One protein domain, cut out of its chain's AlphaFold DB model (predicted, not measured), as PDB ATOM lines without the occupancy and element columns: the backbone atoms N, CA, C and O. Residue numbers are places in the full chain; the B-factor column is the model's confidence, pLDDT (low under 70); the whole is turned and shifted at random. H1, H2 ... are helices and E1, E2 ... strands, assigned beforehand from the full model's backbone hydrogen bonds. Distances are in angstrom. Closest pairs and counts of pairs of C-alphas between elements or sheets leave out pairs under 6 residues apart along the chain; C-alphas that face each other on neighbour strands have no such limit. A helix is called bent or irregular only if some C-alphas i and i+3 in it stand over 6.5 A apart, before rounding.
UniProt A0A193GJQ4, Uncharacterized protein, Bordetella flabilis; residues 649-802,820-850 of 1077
ATOM      1  N   THR A 649      17.617 -39.519   3.042       89.56
ATOM      2  CA  THR A 649      16.665 -38.731   2.239       89.56
ATOM      3  C   THR A 649      15.223 -39.192   2.456       89.56
ATOM      4  O   THR A 649      14.393 -38.389   2.878       89.56
ATOM      5  N   VAL A 650      14.943 -40.485   2.256       87.75
ATOM      6  CA  VAL A 650      13.596 -41.064   2.423       87.75
ATOM      7  C   VAL A 650      13.072 -40.826   3.837       87.75
ATOM      8  O   VAL A 650      11.900 -40.513   4.030       87.75
ATOM      9  N   TRP A 651      13.936 -40.905   4.846       84.19
ATOM     10  CA  TRP A 651      13.520 -40.701   6.231       84.19
ATOM     11  C   TRP A 651      13.310 -39.253   6.605       84.19
ATOM     12  O   TRP A 651      12.361 -38.946   7.329       84.19
ATOM     13  N   LYS A 652      14.137 -38.347   6.081       85.81
ATOM     14  CA  LYS A 652      13.874 -36.917   6.207       85.81
ATOM     15  C   LYS A 652      12.513 -36.578   5.604       85.81
ATOM     16  O   LYS A 652      11.742 -35.872   6.237       85.81
ATOM     17  N   GLU A 653      12.189 -37.127   4.436       87.44
ATOM     18  CA  GLU A 653      10.883 -36.940   3.795       87.44
ATOM     19  C   GLU A 653       9.736 -37.522   4.632       87.44
ATOM     20  O   GLU A 653       8.738 -36.841   4.860       87.44
ATOM     21  N   ARG A 654       9.885 -38.747   5.152       84.94
ATOM     22  CA  ARG A 654       8.841 -39.417   5.947       84.94
ATOM     23  C   ARG A 654       8.616 -38.797   7.323       84.94
ATOM     24  O   ARG A 654       7.482 -38.762   7.787       84.94
ATOM     25  N   SER A 655       9.667 -38.317   7.983       86.56
ATOM     26  CA  SER A 655       9.575 -37.674   9.303       86.56
ATOM     27  C   SER A 655       9.149 -36.204   9.226       86.56
ATOM     28  O   SER A 655       8.671 -35.654  10.222       86.56
ATOM     29  N   GLN A 656       9.269 -35.564   8.056       89.56
ATOM     30  CA  GLN A 656       8.972 -34.142   7.866       89.56
ATOM     31  C   GLN A 656       7.573 -33.718   8.350       89.56
ATOM     32  O   GLN A 656       7.497 -32.681   9.012       89.56
ATOM     33  N   PRO A 657       6.477 -34.468   8.108       86.75
ATOM     34  CA  PRO A 657       5.154 -34.091   8.608       86.75
ATOM     35  C   PRO A 657       5.092 -34.050  10.141       86.75
ATOM     36  O   PRO A 657       4.569 -33.100  10.720       86.75
ATOM     37  N   HIS A 658       5.694 -35.033  10.819       87.38
ATOM     38  CA  HIS A 658       5.751 -35.069  12.284       87.38
ATOM     39  C   HIS A 658       6.629 -33.954  12.846       87.38
ATOM     40  O   HIS A 658       6.280 -33.342  13.855       87.38
ATOM     41  N   ARG A 659       7.733 -33.632  12.162       92.75
ATOM     42  CA  ARG A 659       8.563 -32.474  12.499       92.75
ATOM     43  C   ARG A 659       7.781 -31.170  12.351       92.75
ATOM     44  O   ARG A 659       7.841 -30.339  13.246       92.75
ATOM     45  N   GLN A 660       7.035 -30.983  11.262       91.50
ATOM     46  CA  GLN A 660       6.210 -29.789  11.054       91.50
ATOM     47  C   GLN A 660       5.124 -29.649  12.125       91.50
ATOM     48  O   GLN A 660       4.920 -28.552  12.642       91.50
ATOM     49  N   LEU A 661       4.487 -30.756  12.514       87.75
ATOM     50  CA  LEU A 661       3.541 -30.773  13.628       87.75
ATOM     51  C   LEU A 661       4.221 -30.389  14.954       87.75
ATOM     52  O   LEU A 661       3.702 -29.562  15.700       87.75
ATOM     53  N   ALA A 662       5.416 -30.922  15.226       92.38
ATOM     54  CA  ALA A 662       6.192 -30.556  16.409       92.38
ATOM     55  C   ALA A 662       6.580 -29.069  16.408       92.38
ATOM     56  O   ALA A 662       6.482 -28.413  17.441       92.38
ATOM     57  N   VAL A 663       6.947 -28.514  15.250       95.69
ATOM     58  CA  VAL A 663       7.219 -27.079  15.070       95.69
ATOM     59  C   VAL A 663       5.972 -26.240  15.362       95.69
ATOM     60  O   VAL A 663       6.063 -25.251  16.086       95.69
ATOM     61  N   ALA A 664       4.795 -26.656  14.886       91.88
ATOM     62  CA  ALA A 664       3.537 -25.975  15.188       91.88
ATOM     63  C   ALA A 664       3.216 -25.992  16.697       91.88
ATOM     64  O   ALA A 664       2.846 -24.963  17.266       91.88
ATOM     65  N   HIS A 665       3.423 -27.125  17.378       92.50
ATOM     66  CA  HIS A 665       3.257 -27.214  18.834       92.50
ATOM     67  C   HIS A 665       4.307 -26.405  19.606       92.50
ATOM     68  O   HIS A 665       3.973 -25.771  20.607       92.50
ATOM     69  N   ALA A 666       5.557 -26.377  19.142       94.62
ATOM     70  CA  ALA A 666       6.611 -25.537  19.705       94.62
ATOM     71  C   ALA A 666       6.284 -24.044  19.562       94.62
ATOM     72  O   ALA A 666       6.504 -23.275  20.495       94.62
ATOM     73  N   LYS A 667       5.687 -23.628  18.442       94.19
ATOM     74  CA  LYS A 667       5.192 -22.260  18.270       94.19
ATOM     75  C   LYS A 667       4.057 -21.945  19.249       94.19
ATOM     76  O   LYS A 667       4.121 -20.942  19.948       94.19
ATOM     77  N   ALA A 668       3.081 -22.844  19.392       91.81
ATOM     78  CA  ALA A 668       2.013 -22.683  20.381       91.81
ATOM     79  C   ALA A 668       2.545 -22.626  21.829       91.81
ATOM     80  O   ALA A 668       1.987 -21.916  22.663       91.81
ATOM     81  N   LEU A 669       3.635 -23.343  22.133       93.75
ATOM     82  CA  LEU A 669       4.351 -23.237  23.407       93.75
ATOM     83  C   LEU A 669       4.966 -21.843  23.596       93.75
ATOM     84  O   LEU A 669       4.851 -21.281  24.682       93.75
ATOM     85  N   LEU A 670       5.607 -21.284  22.566       92.19
ATOM     86  CA  LEU A 670       6.162 -19.926  22.615       92.19
ATOM     87  C   LEU A 670       5.067 -18.884  22.865       92.19
ATOM     88  O   LEU A 670       5.233 -18.041  23.746       92.19
ATOM     89  N   ASP A 671       3.940 -18.988  22.159       90.62
ATOM     90  CA  ASP A 671       2.787 -18.105  22.358       90.62
ATOM     91  C   ASP A 671       2.252 -18.191  23.793       90.62
ATOM     92  O   ASP A 671       1.949 -17.169  24.406       90.62
ATOM     93  N   GLU A 672       2.169 -19.400  24.359       91.81
ATOM     94  CA  GLU A 672       1.734 -19.606  25.745       91.81
ATOM     95  C   GLU A 672       2.720 -19.002  26.750       91.81
ATOM     96  O   GLU A 672       2.331 -18.324  27.697       91.81
ATOM     97  N   LEU A 673       4.017 -19.202  26.524       89.56
ATOM     98  CA  LEU A 673       5.074 -18.691  27.391       89.56
ATOM     99  C   LEU A 673       5.210 -17.166  27.350       89.56
ATOM    100  O   LEU A 673       5.700 -16.585  28.325       89.56
ATOM    101  N   ALA A 674       4.815 -16.541  26.239       88.12
ATOM    102  CA  ALA A 674       4.781 -15.094  26.078       88.12
ATOM    103  C   ALA A 674       3.606 -14.451  26.824       88.12
ATOM    104  O   ALA A 674       3.700 -13.298  27.251       88.12
ATOM    105  N   ARG A 675       2.511 -15.192  27.050       88.12
ATOM    106  CA  ARG A 675       1.400 -14.676  27.848       88.12
ATOM    107  C   ARG A 675       1.854 -14.438  29.294       88.12
ATOM    108  O   ARG A 675       2.544 -15.274  29.884       88.12
ATOM    109  N   PRO A 676       1.458 -13.309  29.906       79.81
ATOM    110  CA  PRO A 676       1.710 -13.056  31.316       79.81
ATOM    111  C   PRO A 676       0.853 -14.009  32.162       79.81
ATOM    112  O   PRO A 676      -0.293 -13.717  32.493       79.81
ATOM    113  N   GLY A 677       1.419 -15.170  32.480       78.88
ATOM    114  CA  GLY A 677       0.824 -16.205  33.314       78.88
ATOM    115  C   GLY A 677       1.885 -16.900  34.166       78.88
ATOM    116  O   GLY A 677       3.044 -17.034  33.763       78.88
ATOM    117  N   ASP A 678       1.475 -17.312  35.363       78.19
ATOM    118  CA  ASP A 678       2.306 -18.047  36.323       78.19
ATOM    119  C   ASP A 678       1.925 -19.534  36.435       78.19
ATOM    120  O   ASP A 678       2.588 -20.285  37.152       78.19
ATOM    121  N   ASP A 679       0.875 -19.972  35.734       80.00
ATOM    122  CA  ASP A 679       0.481 -21.380  35.692       80.00
ATOM    123  C   ASP A 679       1.359 -22.139  34.688       80.00
ATOM    124  O   ASP A 679       1.469 -21.767  33.520       80.00
ATOM    125  N   SER A 680       2.000 -23.209  35.156       86.12
ATOM    126  CA  SER A 680       2.820 -24.068  34.305       86.12
ATOM    127  C   SER A 680       1.985 -24.977  33.404       86.12
ATOM    128  O   SER A 680       2.518 -25.494  32.427       86.12
ATOM    129  N   ARG A 681       0.694 -25.180  33.695       86.44
ATOM    130  CA  ARG A 681      -0.130 -26.215  33.058       86.44
ATOM    131  C   ARG A 681      -0.183 -26.109  31.537       86.44
ATOM    132  O   ARG A 681       0.161 -27.079  30.865       86.44
ATOM    133  N   ASP A 682      -0.588 -24.964  30.995       87.69
ATOM    134  CA  ASP A 682      -0.789 -24.816  29.548       87.69
ATOM    135  C   ASP A 682       0.544 -24.900  28.797       87.69
ATOM    136  O   ASP A 682       0.657 -25.618  27.805       87.69
ATOM    137  N   ALA A 683       1.597 -24.276  29.332       90.75
ATOM    138  CA  ALA A 683       2.944 -24.401  28.782       90.75
ATOM    139  C   ALA A 683       3.436 -25.859  28.818       90.75
ATOM    140  O   ALA A 683       3.966 -26.366  27.833       90.75
ATOM    141  N   MET A 684       3.215 -26.578  29.921       89.56
ATOM    142  CA  MET A 684       3.571 -27.993  30.016       89.56
ATOM    143  C   MET A 684       2.746 -28.855  29.059       89.56
ATOM    144  O   MET A 684       3.299 -29.791  28.485       89.56
ATOM    145  N   ARG A 685       1.468 -28.529  28.817       87.38
ATOM    146  CA  ARG A 685       0.639 -29.217  27.819       87.38
ATOM    147  C   ARG A 685       1.200 -29.023  26.415       87.38
ATOM    148  O   ARG A 685       1.383 -30.002  25.702       87.38
ATOM    149  N   ARG A 686       1.553 -27.789  26.039       92.44
ATOM    150  CA  ARG A 686       2.179 -27.511  24.735       92.44
ATOM    151  C   ARG A 686       3.544 -28.178  24.592       92.44
ATOM    152  O   ARG A 686       3.858 -28.698  23.524       92.44
ATOM    153  N   LEU A 687       4.335 -28.216  25.666       92.12
ATOM    154  CA  LEU A 687       5.595 -28.957  25.696       92.12
ATOM    155  C   LEU A 687       5.363 -30.460  25.514       92.12
ATOM    156  O   LEU A 687       6.114 -31.099  24.786       92.12
ATOM    157  N   TYR A 688       4.332 -31.015  26.151       89.00
ATOM    158  CA  TYR A 688       3.952 -32.417  26.017       89.00
ATOM    159  C   TYR A 688       3.525 -32.762  24.586       89.00
ATOM    160  O   TYR A 688       4.075 -33.696  24.005       89.00
ATOM    161  N   ASP A 689       2.612 -31.987  23.994       85.19
ATOM    162  CA  ASP A 689       2.156 -32.192  22.613       85.19
ATOM    163  C   ASP A 689       3.344 -32.086  21.629       85.19
ATOM    164  O   ASP A 689       3.520 -32.921  20.738       85.19
ATOM    165  N   CYS A 690       4.239 -31.114  21.852       91.75
ATOM    166  CA  CYS A 690       5.487 -30.977  21.102       91.75
ATOM    167  C   CYS A 690       6.405 -32.198  21.279       91.75
ATOM    168  O   CYS A 690       6.910 -32.732  20.294       91.75
ATOM    169  N   ALA A 691       6.579 -32.691  22.508       90.25
ATOM    170  CA  ALA A 691       7.385 -33.873  22.806       90.25
ATOM    171  C   ALA A 691       6.824 -35.145  22.169       90.25
ATOM    172  O   ALA A 691       7.600 -35.967  21.685       90.25
ATOM    173  N   GLN A 692       5.500 -35.305  22.111       84.94
ATOM    174  CA  GLN A 692       4.878 -36.415  21.395       84.94
ATOM    175  C   GLN A 692       5.175 -36.354  19.895       84.94
ATOM    176  O   GLN A 692       5.642 -37.341  19.322       84.94
ATOM    177  N   ALA A 693       4.950 -35.202  19.260       85.50
ATOM    178  CA  ALA A 693       5.205 -35.028  17.833       85.50
ATOM    179  C   ALA A 693       6.702 -35.180  17.495       85.50
ATOM    180  O   ALA A 693       7.056 -35.891  16.552       85.50
ATOM    181  N   ALA A 694       7.584 -34.601  18.314       89.69
ATOM    182  CA  ALA A 694       9.033 -34.739  18.190       89.69
ATOM    183  C   ALA A 694       9.486 -36.189  18.394       89.69
ATOM    184  O   ALA A 694      10.340 -36.667  17.659       89.69
ATOM    185  N   SER A 695       8.880 -36.915  19.337       86.31
ATOM    186  CA  SER A 695       9.141 -38.342  19.553       86.31
ATOM    187  C   SER A 695       8.749 -39.191  18.368       86.31
ATOM    188  O   SER A 695       9.512 -40.076  17.998       86.31
ATOM    189  N   ARG A 696       7.629 -38.902  17.707       83.12
ATOM    190  CA  ARG A 696       7.266 -39.592  16.463       83.12
ATOM    191  C   ARG A 696       8.278 -39.306  15.355       83.12
ATOM    192  O   ARG A 696       8.752 -40.243  14.720       83.12
ATOM    193  N   ALA A 697       8.675 -38.042  15.185       86.44
ATOM    194  CA  ALA A 697       9.710 -37.663  14.221       86.44
ATOM    195  C   ALA A 697      11.060 -38.346  14.518       86.44
ATOM    196  O   ALA A 697      11.697 -38.870  13.609       86.44
ATOM    197  N   TRP A 698      11.464 -38.394  15.791       86.06
ATOM    198  CA  TRP A 698      12.708 -39.016  16.241       86.06
ATOM    199  C   TRP A 698      12.682 -40.537  16.117       86.06
ATOM    200  O   TRP A 698      13.636 -41.101  15.596       86.06
ATOM    201  N   HIS A 699      11.604 -41.218  16.520       79.69
ATOM    202  CA  HIS A 699      11.491 -42.674  16.352       79.69
ATOM    203  C   HIS A 699      11.652 -43.055  14.876       79.69
ATOM    204  O   HIS A 699      12.398 -43.978  14.563       79.69
ATOM    205  N   MET A 700      11.065 -42.267  13.968       78.31
ATOM    206  CA  MET A 700      11.259 -42.439  12.527       78.31
ATOM    207  C   MET A 700      12.684 -42.143  12.041       78.31
ATOM    208  O   MET A 700      13.016 -42.527  10.928       78.31
ATOM    209  N   GLN A 701      13.529 -41.467  12.823       77.81
ATOM    210  CA  GLN A 701      14.925 -41.171  12.484       77.81
ATOM    211  C   GLN A 701      15.918 -42.156  13.146       77.81
ATOM    212  O   GLN A 701      16.947 -42.499  12.559       77.81
ATOM    213  N   VAL A 702      15.604 -42.668  14.341       72.88
ATOM    214  CA  VAL A 702      16.481 -43.542  15.155       72.88
ATOM    215  C   VAL A 702      16.329 -45.018  14.864       72.88
ATOM    216  O   VAL A 702      17.284 -45.784  15.015       72.88
ATOM    217  N   GLN A 703      15.200 -45.415  14.286       67.12
ATOM    218  CA  GLN A 703      15.110 -46.697  13.593       67.12
ATOM    219  C   GLN A 703      16.158 -46.846  12.472       67.12
ATOM    220  O   GLN A 703      16.224 -47.905  11.859       67.12
ATOM    221  N   ILE A 704      16.998 -45.831  12.190       62.84
ATOM    222  CA  ILE A 704      17.890 -45.791  11.027       62.84
ATOM    223  C   ILE A 704      19.319 -45.368  11.327       62.84
ATOM    224  O   ILE A 704      20.252 -46.110  11.018       62.84
ATOM    225  N   GLN A 705      19.524 -44.208  11.928       64.19
ATOM    226  CA  GLN A 705      20.850 -43.837  12.404       64.19
ATOM    227  C   GLN A 705      21.027 -44.545  13.748       64.19
ATOM    228  O   GLN A 705      20.041 -44.733  14.455       64.19
ATOM    229  N   ALA A 706      22.225 -45.014  14.103       64.00
ATOM    230  CA  ALA A 706      22.512 -45.483  15.466       64.00
ATOM    231  C   ALA A 706      22.493 -44.272  16.415       64.00
ATOM    232  O   ALA A 706      23.505 -43.891  16.999       64.00
ATOM    233  N   ALA A 707      21.345 -43.612  16.444       66.81
ATOM    234  CA  ALA A 707      21.167 -42.272  16.905       66.81
ATOM    235  C   ALA A 707      21.110 -42.337  18.418       66.81
ATOM    236  O   ALA A 707      20.299 -43.044  19.025       66.81
ATOM    237  N   GLY A 708      22.081 -41.663  19.010       75.69
ATOM    238  CA  GLY A 708      22.229 -41.572  20.437       75.69
ATOM    239  C   GLY A 708      21.277 -40.539  21.022       75.69
ATOM    240  O   GLY A 708      20.407 -39.963  20.373       75.69
ATOM    241  N   LEU A 709      21.495 -40.269  22.303       71.38
ATOM    242  CA  LEU A 709      20.845 -39.155  22.988       71.38
ATOM    243  C   LEU A 709      21.253 -37.790  22.408       71.38
ATOM    244  O   LEU A 709      20.522 -36.825  22.602       71.38
ATOM    245  N   ASP A 710      22.386 -37.710  21.709       78.25
ATOM    246  CA  ASP A 710      22.859 -36.467  21.096       78.25
ATOM    247  C   ASP A 710      21.971 -36.073  19.899       78.25
ATOM    248  O   ASP A 710      21.559 -34.921  19.800       78.25
ATOM    249  N   ASP A 711      21.527 -37.035  19.081       82.75
ATOM    250  CA  ASP A 711      20.612 -36.773  17.957       82.75
ATOM    251  C   ASP A 711      19.233 -36.271  18.420       82.75
ATOM    252  O   ASP A 711      18.550 -35.526  17.718       82.75
ATOM    253  N   TRP A 712      18.812 -36.654  19.630       85.19
ATOM    254  CA  TRP A 712      17.609 -36.109  20.264       85.19
ATOM    255  C   TRP A 712      17.727 -34.604  20.511       85.19
ATOM    256  O   TRP A 712      16.766 -33.868  20.275       85.19
ATOM    257  N   ALA A 713      18.889 -34.157  20.994       87.81
ATOM    258  CA  ALA A 713      19.152 -32.746  21.230       87.81
ATOM    259  C   ALA A 713      19.155 -31.973  19.905       87.81
ATOM    260  O   ALA A 713      18.506 -30.933  19.829       87.81
ATOM    261  N   ASP A 714      19.763 -32.530  18.854       89.50
ATOM    262  CA  ASP A 714      19.804 -31.915  17.523       89.50
ATOM    263  C   ASP A 714      18.403 -31.767  16.906       89.50
ATOM    264  O   ASP A 714      18.061 -30.712  16.365       89.50
ATOM    265  N   ILE A 715      17.546 -32.793  17.008       89.75
ATOM    266  CA  ILE A 715      16.152 -32.705  16.535       89.75
ATOM    267  C   ILE A 715      15.368 -31.672  17.346       89.75
ATOM    268  O   ILE A 715      14.640 -30.861  16.768       89.75
ATOM    269  N   ALA A 716      15.503 -31.686  18.674       93.38
ATOM    270  CA  ALA A 716      14.826 -30.735  19.548       93.38
ATOM    271  C   ALA A 716      15.261 -29.288  19.259       93.38
ATOM    272  O   ALA A 716      14.415 -28.394  19.182       93.38
ATOM    273  N   GLU A 717      16.559 -29.066  19.042       94.12
ATOM    274  CA  GLU A 717      17.124 -27.782  18.633       94.12
ATOM    275  C   GLU A 717      16.574 -27.340  17.279       94.12
ATOM    276  O   GLU A 717      16.093 -26.215  17.158       94.12
ATOM    277  N   ALA A 718      16.556 -28.229  16.287       94.06
ATOM    278  CA  ALA A 718      16.037 -27.924  14.961       94.06
ATOM    279  C   ALA A 718      14.538 -27.567  14.981       94.06
ATOM    280  O   ALA A 718      14.127 -26.615  14.317       94.06
ATOM    281  N   ILE A 719      13.725 -28.289  15.762       95.25
ATOM    282  CA  ILE A 719      12.293 -27.996  15.949       95.25
ATOM    283  C   ILE A 719      12.105 -26.618  16.590       95.25
ATOM    284  O   ILE A 719      11.311 -25.814  16.099       95.25
ATOM    285  N   MET A 720      12.840 -26.322  17.666       95.75
ATOM    286  CA  MET A 720      12.722 -25.038  18.360       95.75
ATOM    287  C   MET A 720      13.225 -23.878  17.500       95.75
ATOM    288  O   MET A 720      12.559 -22.848  17.419       95.75
ATOM    289  N   ALA A 721      14.346 -24.042  16.797       94.44
ATOM    290  CA  ALA A 721      14.870 -23.034  15.882       94.44
ATOM    291  C   ALA A 721      13.874 -22.716  14.752       94.44
ATOM    292  O   ALA A 721      13.636 -21.545  14.449       94.44
ATOM    293  N   ASP A 722      13.247 -23.740  14.164       95.25
ATOM    294  CA  ASP A 722      12.224 -23.569  13.129       95.25
ATOM    295  C   ASP A 722      10.972 -22.858  13.660       95.25
ATOM    296  O   ASP A 722      10.465 -21.949  13.002       95.25
ATOM    297  N   ALA A 723      10.498 -23.221  14.855       94.88
ATOM    298  CA  ALA A 723       9.326 -22.596  15.471       94.88
ATOM    299  C   ALA A 723       9.556 -21.113  15.769       94.88
ATOM    300  O   ALA A 723       8.714 -20.268  15.458       94.88
ATOM    301  N   ILE A 724      10.723 -20.778  16.322       92.00
ATOM    302  CA  ILE A 724      11.066 -19.391  16.620       92.00
ATOM    303  C   ILE A 724      11.247 -18.589  15.316       92.00
ATOM    304  O   ILE A 724      10.813 -17.441  15.239       92.00
ATOM    305  N   ARG A 725      11.838 -19.183  14.271       92.88
ATOM    306  CA  ARG A 725      11.960 -18.547  12.950       92.88
ATOM    307  C   ARG A 725      10.594 -18.219  12.339       92.88
ATOM    308  O   ARG A 725      10.404 -17.092  11.897       92.88
ATOM    309  N   GLN A 726       9.641 -19.152  12.370       92.56
ATOM    310  CA  GLN A 726       8.273 -18.901  11.893       92.56
ATOM    311  C   GLN A 726       7.584 -17.780  12.685       92.56
ATOM    312  O   GLN A 726       6.920 -16.924  12.113       92.56
ATOM    313  N   MET A 727       7.776 -17.748  14.002       89.50
ATOM    314  CA  MET A 727       7.228 -16.693  14.857       89.50
ATOM    315  C   MET A 727       7.848 -15.312  14.569       89.50
ATOM    316  O   MET A 727       7.152 -14.300  14.633       89.50
ATOM    317  N   ASP A 728       9.138 -15.239  14.223       88.31
ATOM    318  CA  ASP A 728       9.770 -13.980  13.806       88.31
ATOM    319  C   ASP A 728       9.199 -13.452  12.490       88.31
ATOM    320  O   ASP A 728       8.933 -12.250  12.385       88.31
ATOM    321  N   GLU A 729       9.007 -14.342  11.512       91.12
ATOM    322  CA  GLU A 729       8.437 -14.026  10.196       91.12
ATOM    323  C   GLU A 729       7.022 -13.420  10.316       91.12
ATOM    324  O   GLU A 729       6.633 -12.596   9.490       91.12
ATOM    325  N   GLU A 730       6.288 -13.740  11.386       89.06
ATOM    326  CA  GLU A 730       4.946 -13.221  11.678       89.06
ATOM    327  C   GLU A 730       4.915 -11.873  12.438       89.06
ATOM    328  O   GLU A 730       3.833 -11.326  12.660       89.06
ATOM    329  N   GLY A 731       6.070 -11.285  12.797       76.81
ATOM    330  CA  GLY A 731       6.158  -9.923  13.370       76.81
ATOM    331  C   GLY A 731       6.792  -9.809  14.771       76.81
ATOM    332  O   GLY A 731       6.376  -8.975  15.580       76.81
ATOM    333  N   GLY A 732       7.807 -10.629  15.067       65.12
ATOM    334  CA  GLY A 732       8.307 -10.978  16.412       65.12
ATOM    335  C   GLY A 732       9.045  -9.938  17.281       65.12
ATOM    336  O   GLY A 732       9.688 -10.335  18.255       65.12
ATOM    337  N   ASP A 733       8.987  -8.626  17.025       70.69
ATOM    338  CA  ASP A 733       9.706  -7.657  17.886       70.69
ATOM    339  C   ASP A 733       9.099  -7.539  19.298       70.69
ATOM    340  O   ASP A 733       9.830  -7.385  20.279       70.69
ATOM    341  N   ARG A 734       7.771  -7.679  19.431       67.00
ATOM    342  CA  ARG A 734       7.074  -7.620  20.732       67.00
ATOM    343  C   ARG A 734       7.335  -8.861  21.599       67.00
ATOM    344  O   ARG A 734       7.546  -8.734  22.802       67.00
ATOM    345  N   LEU A 735       7.401 -10.036  20.977       69.44
ATOM    346  CA  LEU A 735       7.566 -11.334  21.644       69.44
ATOM    347  C   LEU A 735       8.943 -11.520  22.302       69.44
ATOM    348  O   LEU A 735       9.062 -12.228  23.302       69.44
ATOM    349  N   ARG A 736       9.995 -10.844  21.813       70.44
ATOM    350  CA  ARG A 736      11.361 -10.989  22.361       70.44
ATOM    351  C   ARG A 736      11.486 -10.573  23.826       70.44
ATOM    352  O   ARG A 736      12.249 -11.190  24.568       70.44
ATOM    353  N   GLY A 737      10.774  -9.523  24.239       71.25
ATOM    354  CA  GLY A 737      10.810  -9.039  25.622       71.25
ATOM    355  C   GLY A 737      10.108  -9.990  26.593       71.25
ATOM    356  O   GLY A 737      10.617 -10.250  27.682       71.25
ATOM    357  N   GLU A 738       8.972 -10.544  26.168       76.00
ATOM    358  CA  GLU A 738       8.119 -11.427  26.972       76.00
ATOM    359  C   GLU A 738       8.761 -12.819  27.151       76.00
ATOM    360  O   GLU A 738       8.810 -13.354  28.261       76.00
ATOM    361  N   LEU A 739       9.394 -13.356  26.102       82.19
ATOM    362  CA  LEU A 739      10.041 -14.674  26.135       82.19
ATOM    363  C   LEU A 739      11.324 -14.729  26.981       82.19
ATOM    364  O   LEU A 739      11.718 -15.801  27.443       82.19
ATOM    365  N   ALA A 740      11.969 -13.592  27.263       75.50
ATOM    366  CA  ALA A 740      13.178 -13.563  28.091       75.50
ATOM    367  C   ALA A 740      12.932 -14.058  29.533       75.50
ATOM    368  O   ALA A 740      13.850 -14.581  30.174       75.50
ATOM    369  N   HIS A 741      11.705 -13.910  30.042       73.88
ATOM    370  CA  HIS A 741      11.296 -14.445  31.343       73.88
ATOM    371  C   HIS A 741      10.953 -15.943  31.284       73.88
ATOM    372  O   HIS A 741      11.113 -16.650  32.279       73.88
ATOM    373  N   ALA A 742      10.549 -16.450  30.117       81.31
ATOM    374  CA  ALA A 742      10.191 -17.849  29.921       81.31
ATOM    375  C   ALA A 742      11.396 -18.802  29.953       81.31
ATOM    376  O   ALA A 742      11.266 -19.917  30.460       81.31
ATOM    377  N   ALA A 743      12.574 -18.359  29.496       82.06
ATOM    378  CA  ALA A 743      13.786 -19.187  29.446       82.06
ATOM    379  C   ALA A 743      14.148 -19.801  30.813       82.06
ATOM    380  O   ALA A 743      14.410 -20.996  30.911       82.06
ATOM    381  N   GLY A 744      14.080 -19.010  31.892       79.94
ATOM    382  CA  GLY A 744      14.383 -19.489  33.247       79.94
ATOM    383  C   GLY A 744      13.359 -20.486  33.806       79.94
ATOM    384  O   GLY A 744      13.716 -21.359  34.597       79.94
ATOM    385  N   ARG A 745      12.091 -20.387  33.379       85.31
ATOM    386  CA  ARG A 745      11.037 -21.351  33.737       85.31
ATOM    387  C   ARG A 745      11.254 -22.681  33.020       85.31
ATOM    388  O   ARG A 745      11.182 -23.726  33.661       85.31
ATOM    389  N   MET A 746      11.579 -22.630  31.728       86.75
ATOM    390  CA  MET A 746      11.804 -23.816  30.900       86.75
ATOM    391  C   MET A 746      13.076 -24.577  31.273       86.75
ATOM    392  O   MET A 746      13.018 -25.799  31.364       86.75
ATOM    393  N   ASP A 747      14.173 -23.875  31.573       84.38
ATOM    394  CA  ASP A 747      15.421 -24.477  32.072       84.38
ATOM    395  C   ASP A 747      15.168 -25.293  33.353       84.38
ATOM    396  O   ASP A 747      15.512 -26.470  33.448       84.38
ATOM    397  N   TRP A 748      14.447 -24.709  34.318       87.62
ATOM    398  CA  TRP A 748      14.092 -25.416  35.549       87.62
ATOM    399  C   TRP A 748      13.137 -26.597  35.316       87.62
ATOM    400  O   TRP A 748      13.338 -27.664  35.899       87.62
ATOM    401  N   SER A 749      12.104 -26.423  34.484       86.06
ATOM    402  CA  SER A 749      11.155 -27.499  34.166       86.06
ATOM    403  C   SER A 749      11.845 -28.670  33.459       86.06
ATOM    404  O   SER A 749      11.542 -29.823  33.762       86.06
ATOM    405  N   ALA A 750      12.795 -28.400  32.556       86.00
ATOM    406  CA  ALA A 750      13.568 -29.422  31.855       86.00
ATOM    407  C   ALA A 750      14.444 -30.246  32.815       86.00
ATOM    408  O   ALA A 750      14.402 -31.479  32.780       86.00
ATOM    409  N   ASP A 751      15.159 -29.582  33.730       82.25
ATOM    410  CA  ASP A 751      15.947 -30.235  34.787       82.25
ATOM    411  C   ASP A 751      15.074 -31.148  35.673       82.25
ATOM    412  O   ASP A 751      15.454 -32.281  36.002       82.25
ATOM    413  N   ALA A 752      13.885 -30.665  36.049       82.25
ATOM    414  CA  ALA A 752      12.933 -31.418  36.860       82.25
ATOM    415  C   ALA A 752      12.395 -32.645  36.106       82.25
ATOM    416  O   ALA A 752      12.479 -33.759  36.620       82.25
ATOM    417  N   LEU A 753      11.922 -32.472  34.865       84.62
ATOM    418  CA  LEU A 753      11.452 -33.571  34.013       84.62
ATOM    419  C   LEU A 753      12.527 -34.644  33.813       84.62
ATOM    420  O   LEU A 753      12.232 -35.832  33.930       84.62
ATOM    421  N   SER A 754      13.776 -34.242  33.561       82.94
ATOM    422  CA  SER A 754      14.883 -35.186  33.398       82.94
ATOM    423  C   SER A 754      15.156 -35.985  34.677       82.94
ATOM    424  O   SER A 754      15.510 -37.162  34.592       82.94
ATOM    425  N   SER A 755      15.020 -35.366  35.851       78.38
ATOM    426  CA  SER A 755      15.228 -36.036  37.142       78.38
ATOM    427  C   SER A 755      14.117 -37.047  37.429       78.38
ATOM    428  O   SER A 755      14.399 -38.196  37.774       78.38
ATOM    429  N   ILE A 756      12.866 -36.656  37.177       80.25
ATOM    430  CA  ILE A 756      11.693 -37.519  37.340       80.25
ATOM    431  C   ILE A 756      11.767 -38.714  36.379       80.25
ATOM    432  O   ILE A 756      11.571 -39.854  36.792       80.25
ATOM    433  N   ALA A 757      12.137 -38.480  35.116       81.62
ATOM    434  CA  ALA A 757      12.311 -39.535  34.119       81.62
ATOM    435  C   ALA A 757      13.337 -40.596  34.546       81.62
ATOM    436  O   ALA A 757      13.140 -41.791  34.324       81.62
ATOM    437  N   LEU A 758      14.446 -40.170  35.163       76.12
ATOM    438  CA  LEU A 758      15.453 -41.084  35.702       76.12
ATOM    439  C   LEU A 758      14.897 -41.917  36.862       76.12
ATOM    440  O   LEU A 758      15.168 -43.113  36.908       76.12
ATOM    441  N   SER A 759      14.118 -41.304  37.756       77.75
ATOM    442  CA  SER A 759      13.477 -41.982  38.890       77.75
ATOM    443  C   SER A 759      12.462 -43.038  38.431       77.75
ATOM    444  O   SER A 759      12.544 -44.185  38.865       77.75
ATOM    445  N   VAL A 760      11.583 -42.693  37.481       76.88
ATOM    446  CA  VAL A 760      10.596 -43.624  36.902       76.88
ATOM    447  C   VAL A 760      11.288 -44.807  36.228       76.88
ATOM    448  O   VAL A 760      10.919 -45.952  36.470       76.88
ATOM    449  N   ASN A 761      12.336 -44.556  35.438       77.00
ATOM    450  CA  ASN A 761      13.098 -45.629  34.798       77.00
ATOM    451  C   ASN A 761      13.786 -46.548  35.819       77.00
ATOM    452  O   ASN A 761      13.834 -47.750  35.596       77.00
ATOM    453  N   GLU A 762      14.309 -46.002  36.927       77.81
ATOM    454  CA  GLU A 762      14.985 -46.778  37.981       77.81
ATOM    455  C   GLU A 762      14.041 -47.727  38.736       77.81
ATOM    456  O   GLU A 762      14.486 -48.778  39.193       77.81
ATOM    457  N   GLN A 763      12.756 -47.387  38.867       68.62
ATOM    458  CA  GLN A 763      11.775 -48.204  39.601       68.62
ATOM    459  C   GLN A 763      11.387 -49.502  38.886       68.62
ATOM    460  O   GLN A 763      10.905 -50.428  39.531       68.62
ATOM    461  N   PHE A 764      11.595 -49.572  37.574       64.56
ATOM    462  CA  PHE A 764      11.160 -50.686  36.736       64.56
ATOM    463  C   PHE A 764      12.323 -51.236  35.903       64.56
ATOM    464  O   PHE A 764      12.107 -51.708  34.793       64.56
ATOM    465  N   GLU A 765      13.559 -51.177  36.413       60.72
ATOM    466  CA  GLU A 765      14.720 -51.882  35.839       60.72
ATOM    467  C   GLU A 765      14.576 -53.411  36.043       60.72
ATOM    468  O   GLU A 765      15.437 -54.050  36.642       60.72
ATOM    469  N   ASP A 766      13.468 -53.999  35.589       56.94
ATOM    470  CA  ASP A 766      13.354 -55.444  35.438       56.94
ATOM    471  C   ASP A 766      14.168 -55.842  34.199       56.94
ATOM    472  O   ASP A 766      13.837 -55.439  33.080       56.94
ATOM    473  N   GLU A 767      15.291 -56.539  34.408       52.69
ATOM    474  CA  GLU A 767      16.250 -56.879  33.344       52.69
ATOM    475  C   GLU A 767      15.636 -57.830  32.293       52.69
ATOM    476  O   GLU A 767      16.154 -57.907  31.177       52.69
ATOM    477  N   ASP A 768      14.513 -58.485  32.611       50.16
ATOM    478  CA  ASP A 768      13.897 -59.518  31.772       50.16
ATOM    479  C   ASP A 768      12.862 -58.977  30.765       50.16
ATOM    480  O   ASP A 768      12.516 -59.656  29.792       50.16
ATOM    481  N   LEU A 769      12.377 -57.741  30.938       47.94
ATOM    482  CA  LEU A 769      11.435 -57.129  29.999       47.94
ATOM    483  C   LEU A 769      12.172 -56.281  28.963       47.94
ATOM    484  O   LEU A 769      12.877 -55.326  29.294       47.94
ATOM    485  N   ALA A 770      11.946 -56.584  27.680       52.66
ATOM    486  CA  ALA A 770      12.419 -55.744  26.582       52.66
ATOM    487  C   ALA A 770      12.035 -54.271  26.854       52.66
ATOM    488  O   ALA A 770      10.867 -54.023  27.168       52.66
ATOM    489  N   PRO A 771      12.960 -53.293  26.719       59.75
ATOM    490  CA  PRO A 771      12.721 -51.891  27.085       59.75
ATOM    491  C   PRO A 771      11.453 -51.305  26.466       59.75
ATOM    492  O   PRO A 771      10.757 -50.504  27.080       59.75
ATOM    493  N   GLU A 772      11.122 -51.760  25.262       58.28
ATOM    494  CA  GLU A 772       9.893 -51.399  24.582       58.28
ATOM    495  C   GLU A 772       8.674 -51.854  25.382       58.28
ATOM    496  O   GLU A 772       7.805 -51.052  25.656       58.28
ATOM    497  N   ARG A 773       8.581 -53.081  25.884       58.81
ATOM    498  CA  ARG A 773       7.390 -53.555  26.618       58.81
ATOM    499  C   ARG A 773       7.223 -52.944  28.014       58.81
ATOM    500  O   ARG A 773       6.165 -53.099  28.614       58.81
ATOM    501  N   ASN A 774       8.221 -52.217  28.509       67.06
ATOM    502  CA  ASN A 774       8.200 -51.638  29.843       67.06
ATOM    503  C   ASN A 774       7.501 -50.253  29.869       67.06
ATOM    504  O   ASN A 774       8.017 -49.294  29.280       67.06
ATOM    505  N   PRO A 775       6.358 -50.100  30.572       65.50
ATOM    506  CA  PRO A 775       5.622 -48.836  30.651       65.50
ATOM    507  C   PRO A 775       6.433 -47.673  31.205       65.50
ATOM    508  O   PRO A 775       6.392 -46.568  30.662       65.50
ATOM    509  N   ALA A 776       7.227 -47.921  32.239       71.31
ATOM    510  CA  ALA A 776       8.035 -46.888  32.858       71.31
ATOM    511  C   ALA A 776       9.147 -46.400  31.926       71.31
ATOM    512  O   ALA A 776       9.372 -45.193  31.832       71.31
ATOM    513  N   TYR A 777       9.782 -47.312  31.180       75.44
ATOM    514  CA  TYR A 777      10.821 -46.951  30.214       75.44
ATOM    515  C   TYR A 777      10.299 -45.999  29.133       75.44
ATOM    516  O   TYR A 777      10.970 -45.023  28.774       75.44
ATOM    517  N   ARG A 778       9.086 -46.242  28.619       71.44
ATOM    518  CA  ARG A 778       8.468 -45.361  27.617       71.44
ATOM    519  C   ARG A 778       8.110 -44.007  28.201       71.44
ATOM    520  O   ARG A 778       8.517 -42.993  27.636       71.44
ATOM    521  N   THR A 779       7.429 -43.978  29.346       79.31
ATOM    522  CA  THR A 779       7.088 -42.725  30.031       79.31
ATOM    523  C   THR A 779       8.340 -41.905  30.330       79.31
ATOM    524  O   THR A 779       8.413 -40.726  29.980       79.31
ATOM    525  N   GLY A 780       9.391 -42.536  30.857       79.75
ATOM    526  CA  GLY A 780      10.680 -41.886  31.081       79.75
ATOM    527  C   GLY A 780      11.371 -41.430  29.791       79.75
ATOM    528  O   GLY A 780      12.125 -40.458  29.798       79.75
ATOM    529  N   SER A 781      11.132 -42.078  28.652       79.25
ATOM    530  CA  SER A 781      11.655 -41.635  27.351       79.25
ATOM    531  C   SER A 781      10.907 -40.410  26.814       79.25
ATOM    532  O   SER A 781      11.555 -39.457  26.385       79.25
ATOM    533  N   PHE A 782       9.579 -40.357  26.947       83.06
ATOM    534  CA  PHE A 782       8.793 -39.162  26.611       83.06
ATOM    535  C   PHE A 782       9.139 -37.960  27.496       83.06
ATOM    536  O   PHE A 782       9.320 -36.851  26.992       83.06
ATOM    537  N   MET A 783       9.299 -38.167  28.805       85.75
ATOM    538  CA  MET A 783       9.726 -37.101  29.718       85.75
ATOM    539  C   MET A 783      11.122 -36.567  29.372       85.75
ATOM    540  O   MET A 783      11.362 -35.364  29.471       85.75
ATOM    541  N   ARG A 784      12.033 -37.435  28.910       86.94
ATOM    542  CA  ARG A 784      13.348 -37.016  28.398       86.94
ATOM    543  C   ARG A 784      13.230 -36.181  27.126       86.94
ATOM    544  O   ARG A 784      13.887 -35.150  27.046       86.94
ATOM    545  N   ALA A 785      12.378 -36.567  26.179       88.50
ATOM    546  CA  ALA A 785      12.122 -35.770  24.975       88.50
ATOM    547  C   ALA A 785      11.618 -34.357  25.323       88.50
ATOM    548  O   ALA A 785      12.144 -33.363  24.822       88.50
ATOM    549  N   ALA A 786      10.662 -34.257  26.253       90.56
ATOM    550  CA  ALA A 786      10.176 -32.975  26.760       90.56
ATOM    551  C   ALA A 786      11.288 -32.153  27.441       90.56
ATOM    552  O   ALA A 786      11.378 -30.943  27.232       90.56
ATOM    553  N   ALA A 787      12.176 -32.797  28.206       89.38
ATOM    554  CA  ALA A 787      13.330 -32.130  28.808       89.38
ATOM    555  C   ALA A 787      14.320 -31.595  27.754       89.38
ATOM    556  O   ALA A 787      14.790 -30.462  27.882       89.38
ATOM    557  N   PHE A 788      14.602 -32.355  26.689       92.00
ATOM    558  CA  PHE A 788      15.454 -31.892  25.586       92.00
ATOM    559  C   PHE A 788      14.851 -30.685  24.867       92.00
ATOM    560  O   PHE A 788      15.547 -29.694  24.667       92.00
ATOM    561  N   LEU A 789      13.551 -30.718  24.560       92.88
ATOM    562  CA  LEU A 789      12.841 -29.587  23.954       92.88
ATOM    563  C   LEU A 789      12.856 -28.345  24.850       92.88
ATOM    564  O   LEU A 789      13.124 -27.245  24.371       92.88
ATOM    565  N   GLY A 790      12.627 -28.510  26.157       89.88
ATOM    566  CA  GLY A 790      12.710 -27.410  27.117       89.88
ATOM    567  C   GLY A 790      14.115 -26.803  27.209       89.88
ATOM    568  O   GLY A 790      14.254 -25.581  27.252       89.88
ATOM    569  N   THR A 791      15.151 -27.646  27.165       90.88
ATOM    570  CA  THR A 791      16.559 -27.219  27.172       90.88
ATOM    571  C   THR A 791      16.924 -26.479  25.885       90.88
ATOM    572  O   THR A 791      17.475 -25.380  25.944       90.88
ATOM    573  N   ALA A 792      16.570 -27.042  24.727       93.06
ATOM    574  CA  ALA A 792      16.794 -26.433  23.419       93.06
ATOM    575  C   ALA A 792      16.125 -25.055  23.325       93.06
ATOM    576  O   ALA A 792      16.747 -24.081  22.904       93.06
ATOM    577  N   LEU A 793      14.882 -24.946  23.803       92.62
ATOM    578  CA  LEU A 793      14.172 -23.675  23.877       92.62
ATOM    579  C   LEU A 793      14.907 -22.659  24.764       92.62
ATOM    580  O   LEU A 793      15.124 -21.522  24.346       92.62
ATOM    581  N   ALA A 794      15.318 -23.054  25.972       88.62
ATOM    582  CA  ALA A 794      16.050 -22.170  26.877       88.62
ATOM    583  C   ALA A 794      17.363 -21.663  26.248       88.62
ATOM    584  O   ALA A 794      17.655 -20.469  26.330       88.62
ATOM    585  N   MET A 795      18.104 -22.539  25.558       91.00
ATOM    586  CA  MET A 795      19.333 -22.184  24.841       91.00
ATOM    587  C   MET A 795      19.083 -21.172  23.716       91.00
ATOM    588  O   MET A 795      19.761 -20.147  23.663       91.00
ATOM    589  N   GLN A 796      18.081 -21.414  22.864       91.50
ATOM    590  CA  GLN A 796      17.739 -20.523  21.748       91.50
ATOM    591  C   GLN A 796      17.288 -19.131  22.231       91.50
ATOM    592  O   GLN A 796      17.644 -18.105  21.646       91.50
ATOM    593  N   LEU A 797      16.541 -19.068  23.339       87.44
ATOM    594  CA  LEU A 797      16.130 -17.801  23.952       87.44
ATOM    595  C   LEU A 797      17.314 -17.034  24.565       87.44
ATOM    596  O   LEU A 797      17.398 -15.809  24.419       87.44
ATOM    597  N   ASP A 798      18.243 -17.731  25.223       86.12
ATOM    598  CA  ASP A 798      19.454 -17.122  25.786       86.12
ATOM    599  C   ASP A 798      20.406 -16.609  24.692       86.12
ATOM    600  O   ASP A 798      20.974 -15.520  24.834       86.12
ATOM    601  N   GLU A 799      20.551 -17.337  23.581       88.88
ATOM    602  CA  GLU A 799      21.371 -16.909  22.443       88.88
ATOM    603  C   GLU A 799      20.810 -15.639  21.793       88.88
ATOM    604  O   GLU A 799      21.531 -14.654  21.612       88.88
ATOM    605  N   ARG A 800      19.500 -15.593  21.536       84.44
ATOM    606  CA  ARG A 800      18.836 -14.394  20.999       84.44
ATOM    607  C   ARG A 800      18.972 -13.188  21.909       84.44
ATOM    608  O   ARG A 800      19.181 -12.068  21.443       84.44
ATOM    609  N   ARG A 801      18.894 -13.406  23.220       82.25
ATOM    610  CA  ARG A 801      19.140 -12.355  24.206       82.25
ATOM    611  C   ARG A 801      20.575 -11.835  24.135       82.25
ATOM    612  O   ARG A 801      20.780 -10.638  24.315       82.25
ATOM    613  N   ALA A 802      21.553 -12.710  23.900       85.12
ATOM    614  CA  ALA A 802      22.950 -12.317  23.736       85.12
ATOM    615  C   ALA A 802      23.193 -11.532  22.433       85.12
ATOM    616  O   ALA A 802      24.076 -10.678  22.405       85.12
ATOM    617  N   THR A 820       8.519 -18.821  39.243       83.50
ATOM    618  CA  THR A 820       7.720 -18.213  40.299       83.50
ATOM    619  C   THR A 820       7.207 -19.300  41.253       83.50
ATOM    620  O   THR A 820       7.104 -20.474  40.875       83.50
ATOM    621  N   PRO A 821       6.904 -18.966  42.520       83.06
ATOM    622  CA  PRO A 821       6.339 -19.934  43.459       83.06
ATOM    623  C   PRO A 821       5.077 -20.627  42.921       83.06
ATOM    624  O   PRO A 821       4.918 -21.830  43.109       83.06
ATOM    625  N   ALA A 822       4.230 -19.893  42.192       82.19
ATOM    626  CA  ALA A 822       3.029 -20.419  41.548       82.19
ATOM    627  C   ALA A 822       3.343 -21.433  40.430       82.19
ATOM    628  O   ALA A 822       2.727 -22.502  40.379       82.19
ATOM    629  N   TRP A 823       4.366 -21.173  39.606       86.44
ATOM    630  CA  TRP A 823       4.841 -22.140  38.612       86.44
ATOM    631  C   TRP A 823       5.327 -23.434  39.274       86.44
ATOM    632  O   TRP A 823       4.955 -24.533  38.869       86.44
ATOM    633  N   LYS A 824       6.123 -23.319  40.344       84.88
ATOM    634  CA  LYS A 824       6.632 -24.488  41.081       84.88
ATOM    635  C   LYS A 824       5.516 -25.303  41.735       84.88
ATOM    636  O   LYS A 824       5.611 -26.522  41.755       84.88
ATOM    637  N   ALA A 825       4.485 -24.644  42.260       84.25
ATOM    638  CA  ALA A 825       3.353 -25.313  42.893       84.25
ATOM    639  C   ALA A 825       2.457 -26.052  41.879       84.25
ATOM    640  O   ALA A 825       1.948 -27.137  42.171       84.25
ATOM    641  N   SER A 826       2.278 -25.491  40.678       85.56
ATOM    642  CA  SER A 826       1.473 -26.105  39.608       85.56
ATOM    643  C   SER A 826       2.205 -27.227  38.861       85.56
ATOM    644  O   SER A 826       1.560 -28.157  38.384       85.56
ATOM    645  N   PHE A 827       3.540 -27.196  38.808       86.50
ATOM    646  CA  PHE A 827       4.334 -28.125  38.000       86.50
ATOM    647  C   PHE A 827       4.122 -29.620  38.327       86.50
ATOM    648  O   PHE A 827       3.869 -30.375  37.388       86.50
ATOM    649  N   PRO A 828       4.149 -30.092  39.594       83.00
ATOM    650  CA  PRO A 828       3.915 -31.509  39.899       83.00
ATOM    651  C   PRO A 828       2.545 -32.001  39.429       83.00
ATOM    652  O   PRO A 828       2.426 -33.119  38.932       83.00
ATOM    653  N   HIS A 829       1.526 -31.144  39.535       79.00
ATOM    654  CA  HIS A 829       0.183 -31.443  39.051       79.00
ATOM    655  C   HIS A 829       0.179 -31.568  37.530       79.00
ATOM    656  O   HIS A 829      -0.352 -32.547  37.023       79.00
ATOM    657  N   ALA A 830       0.831 -30.642  36.815       84.31
ATOM    658  CA  ALA A 830       0.976 -30.724  35.365       84.31
ATOM    659  C   ALA A 830       1.741 -31.987  34.929       84.31
ATOM    660  O   ALA A 830       1.360 -32.621  33.953       84.31
ATOM    661  N   VAL A 831       2.785 -32.403  35.655       81.38
ATOM    662  CA  VAL A 831       3.526 -33.636  35.336       81.38
ATOM    663  C   VAL A 831       2.667 -34.884  35.542       81.38
ATOM    664  O   VAL A 831       2.624 -35.739  34.660       81.38
ATOM    665  N   ALA A 832       1.962 -34.982  36.669       78.12
ATOM    666  CA  ALA A 832       1.066 -36.106  36.936       78.12
ATOM    667  C   ALA A 832      -0.061 -36.192  35.912       78.12
ATOM    668  O   ALA A 832      -0.327 -37.259  35.364       78.12
ATOM    669  N   GLU A 833      -0.655 -35.043  35.620       73.81
ATOM    670  CA  GLU A 833      -1.724 -34.872  34.655       73.81
ATOM    671  C   GLU A 833      -1.286 -35.282  33.237       73.81
ATOM    672  O   GLU A 833      -2.015 -36.004  32.568       73.81
ATOM    673  N   LEU A 834      -0.098 -34.867  32.783       78.81
ATOM    674  CA  LEU A 834       0.329 -35.031  31.387       78.81
ATOM    675  C   LEU A 834       1.157 -36.289  31.120       78.81
ATOM    676  O   LEU A 834       1.113 -36.825  30.022       78.81
ATOM    677  N   PHE A 835       1.926 -36.778  32.088       78.56
ATOM    678  CA  PHE A 835       2.814 -37.927  31.880       78.56
ATOM    679  C   PHE A 835       2.328 -39.190  32.595       78.56
ATOM    680  O   PHE A 835       2.940 -40.244  32.437       78.56
ATOM    681  N   GLY A 836       1.252 -39.109  33.387       76.56
ATOM    682  CA  GLY A 836       0.797 -40.232  34.211       76.56
ATOM    683  C   GLY A 836       1.813 -40.595  35.300       76.56
ATOM    684  O   GLY A 836       1.938 -41.765  35.669       76.56
ATOM    685  N   VAL A 837       2.574 -39.604  35.784       80.06
ATOM    686  CA  VAL A 837       3.634 -39.777  36.788       80.06
ATOM    687  C   VAL A 837       3.352 -38.922  38.012       80.06
ATOM    688  O   VAL A 837       3.458 -37.698  37.969       80.06
ATOM    689  N   VAL A 838       3.066 -39.561  39.141       81.06
ATOM    690  CA  VAL A 838       2.952 -38.850  40.414       81.06
ATOM    691  C   VAL A 838       4.349 -38.400  40.834       81.06
ATOM    692  O   VAL A 838       5.216 -39.236  41.087       81.06
ATOM    693  N   CYS A 839       4.559 -37.086  40.887       79.75
ATOM    694  CA  CYS A 839       5.814 -36.472  41.306       79.75
ATOM    695  C   CYS A 839       5.746 -36.084  42.785       79.75
ATOM    696  O   CYS A 839       4.836 -35.363  43.195       79.75
ATOM    697  N   ASP A 840       6.739 -36.494  43.565       75.25
ATOM    698  CA  ASP A 840       7.021 -35.883  44.859       75.25
ATOM    699  C   ASP A 840       7.735 -34.544  44.612       75.25
ATOM    700  O   ASP A 840       8.808 -34.487  44.001       75.25
ATOM    701  N   SER A 841       7.108 -33.444  45.028       68.75
ATOM    702  CA  SER A 841       7.603 -32.087  44.782       68.75
ATOM    703  C   SER A 841       8.904 -31.764  45.514       68.75
ATOM    704  O   SER A 841       9.651 -30.897  45.054       68.75
ATOM    705  N   ASP A 842       9.181 -32.438  46.631       69.75
ATOM    706  CA  ASP A 842      10.307 -32.116  47.506       69.75
ATOM    707  C   ASP A 842      11.585 -32.828  47.058       69.75
ATOM    708  O   ASP A 842      12.679 -32.256  47.137       69.75
ATOM    709  N   CYS A 843      11.459 -34.054  46.544       68.06
ATOM    710  CA  CYS A 843      12.596 -34.855  46.083       68.06
ATOM    711  C   CYS A 843      12.700 -35.016  44.556       68.06
ATOM    712  O   CYS A 843      13.730 -35.496  44.082       68.06
ATOM    713  N   GLN A 844      11.700 -34.560  43.787       72.44
ATOM    714  CA  GLN A 844      11.606 -34.749  42.329       72.44
ATOM    715  C   GLN A 844      11.647 -36.228  41.906       72.44
ATOM    716  O   GLN A 844      12.101 -36.561  40.808       72.44
ATOM    717  N   GLU A 845      11.183 -37.123  42.778       75.81
ATOM    718  CA  GLU A 845      11.008 -38.536  42.455       75.81
ATOM    719  C   GLU A 845       9.638 -38.753  41.809       75.81
ATOM    720  O   GLU A 845       8.637 -38.156  42.211       75.81
ATOM    721  N   GLY A 846       9.600 -39.591  40.774       77.00
ATOM    722  CA  GLY A 846       8.383 -39.919  40.037       77.00
ATOM    723  C   GLY A 846       7.993 -41.366  40.235       77.00
ATOM    724  O   GLY A 846       8.860 -42.231  40.269       77.00
ATOM    725  N   ARG A 847       6.694 -41.644  40.299       78.25
ATOM    726  CA  ARG A 847       6.144 -43.004  40.228       78.25
ATOM    727  C   ARG A 847       5.025 -43.080  39.197       78.25
ATOM    728  O   ARG A 847       4.283 -42.113  39.027       78.25
ATOM    729  N   MET A 848       4.887 -44.225  38.534       77.50
ATOM    730  CA  MET A 848       3.788 -44.466  37.592       77.50
ATOM    731  C   MET A 848       2.427 -44.369  38.298       77.50
ATOM    732  O   MET A 848       2.289 -44.779  39.450       77.50
ATOM    733  N   ALA A 849       1.421 -43.839  37.602       75.50
ATOM    734  CA  ALA A 849       0.056 -43.740  38.119       75.50
ATOM    735  C   ALA A 849      -0.680 -45.094  38.176       75.50
ATOM    736  O   ALA A 849      -1.591 -45.243  38.987       75.50
ATOM    737  N   MET A 850      -0.284 -46.067  37.344       83.19
ATOM    738  CA  MET A 850      -0.878 -47.410  37.296       83.19
ATOM    739  C   MET A 850       0.098 -48.503  37.753       83.19
ATOM    740  O   MET A 850       1.284 -48.452  37.419       83.19
TER     741      MET A 850
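Overview. This is residues 649 to 802 and 820 to 850 of the 1077 residues of an uncharacterized protein of Bordetella flabilis (UniProt A0A193GJQ4). Two helical hairpins cross, H1 and H2 packing on the longer pair H4 and H5, while H3 crosses H5 and packs on H1 and H2 too. H6 packs on H2, and the small strand hairpin E1 E2 packs on H4. The 185 printed residues are mostly helix, H1 to H6, then the antiparallel sheet E1 - E2. The whole is compact, radius of gyration of the C-alphas 16.3 A, with a flat outline of 54 by 46 by 24 A.

Along the chain. H1, residues 649 to 674, begins at C-alpha (16.665, -38.731, 2.239), measures 35.6 A and is irregular, C-alphas 654 and 657 being 7.0 A apart. H2 is residues 681 to 702, 29.9 A; H3 residues 709 to 729, 30.8 A; H4 residues 735 to 763, 41.2 A; H5 residues 775 to 802, 41.0 A. H6, residues 821 to 835, is only just irregular, C-alphas 825 and 828 being 6.9 A apart. E1 is residues 837 to 839; E2, residues 846 to 848, ends at C-alpha (3.788, -44.466, 37.592).

Arrangement. H1 and the hub H2 form a helical hairpin at a shallow tilt of 11 degrees, closest at the C-alphas of Ala 662 and Cys 690, 4.8 A. H2 touches H5 with residues 687 to 695 alone, about perpendicular at 74 degrees, closest C-alphas Ala 691 and Ala 786, 4.9 A. H3 touches H5 at a steep tilt of 49 degrees, closest C-alphas Ala 716 and Leu 789, 5.0 A. H4 and H5 form a helical hairpin at 26 degrees, closest C-alphas Ala 750 and Ala 787, 4.1 A. H6 touches H2, closest C-alphas Ala 830 and Arg 681, 5.2 A. In the hairpin E1 and E2, N 838 and O 847 are within hydrogen-bond range, 2.8 A. Every O i to N i+4 pair is within range in H2 and H5, against 20 of 22 in H1, 16 of 17 in H3, 20 of 25 in H4 and 9 of 11 in H6.

Size, cuts and confidence. The C-alphas farthest apart, Asp 733 and Asp 768, are 53.9 A apart. Residues 803 to 819 are cut out, a gap of 23.3 A between C-alphas 802 and 820. The link H4 to H5 is long. Low-confidence residues, under 70, include 703 to 707 and 763 to 775.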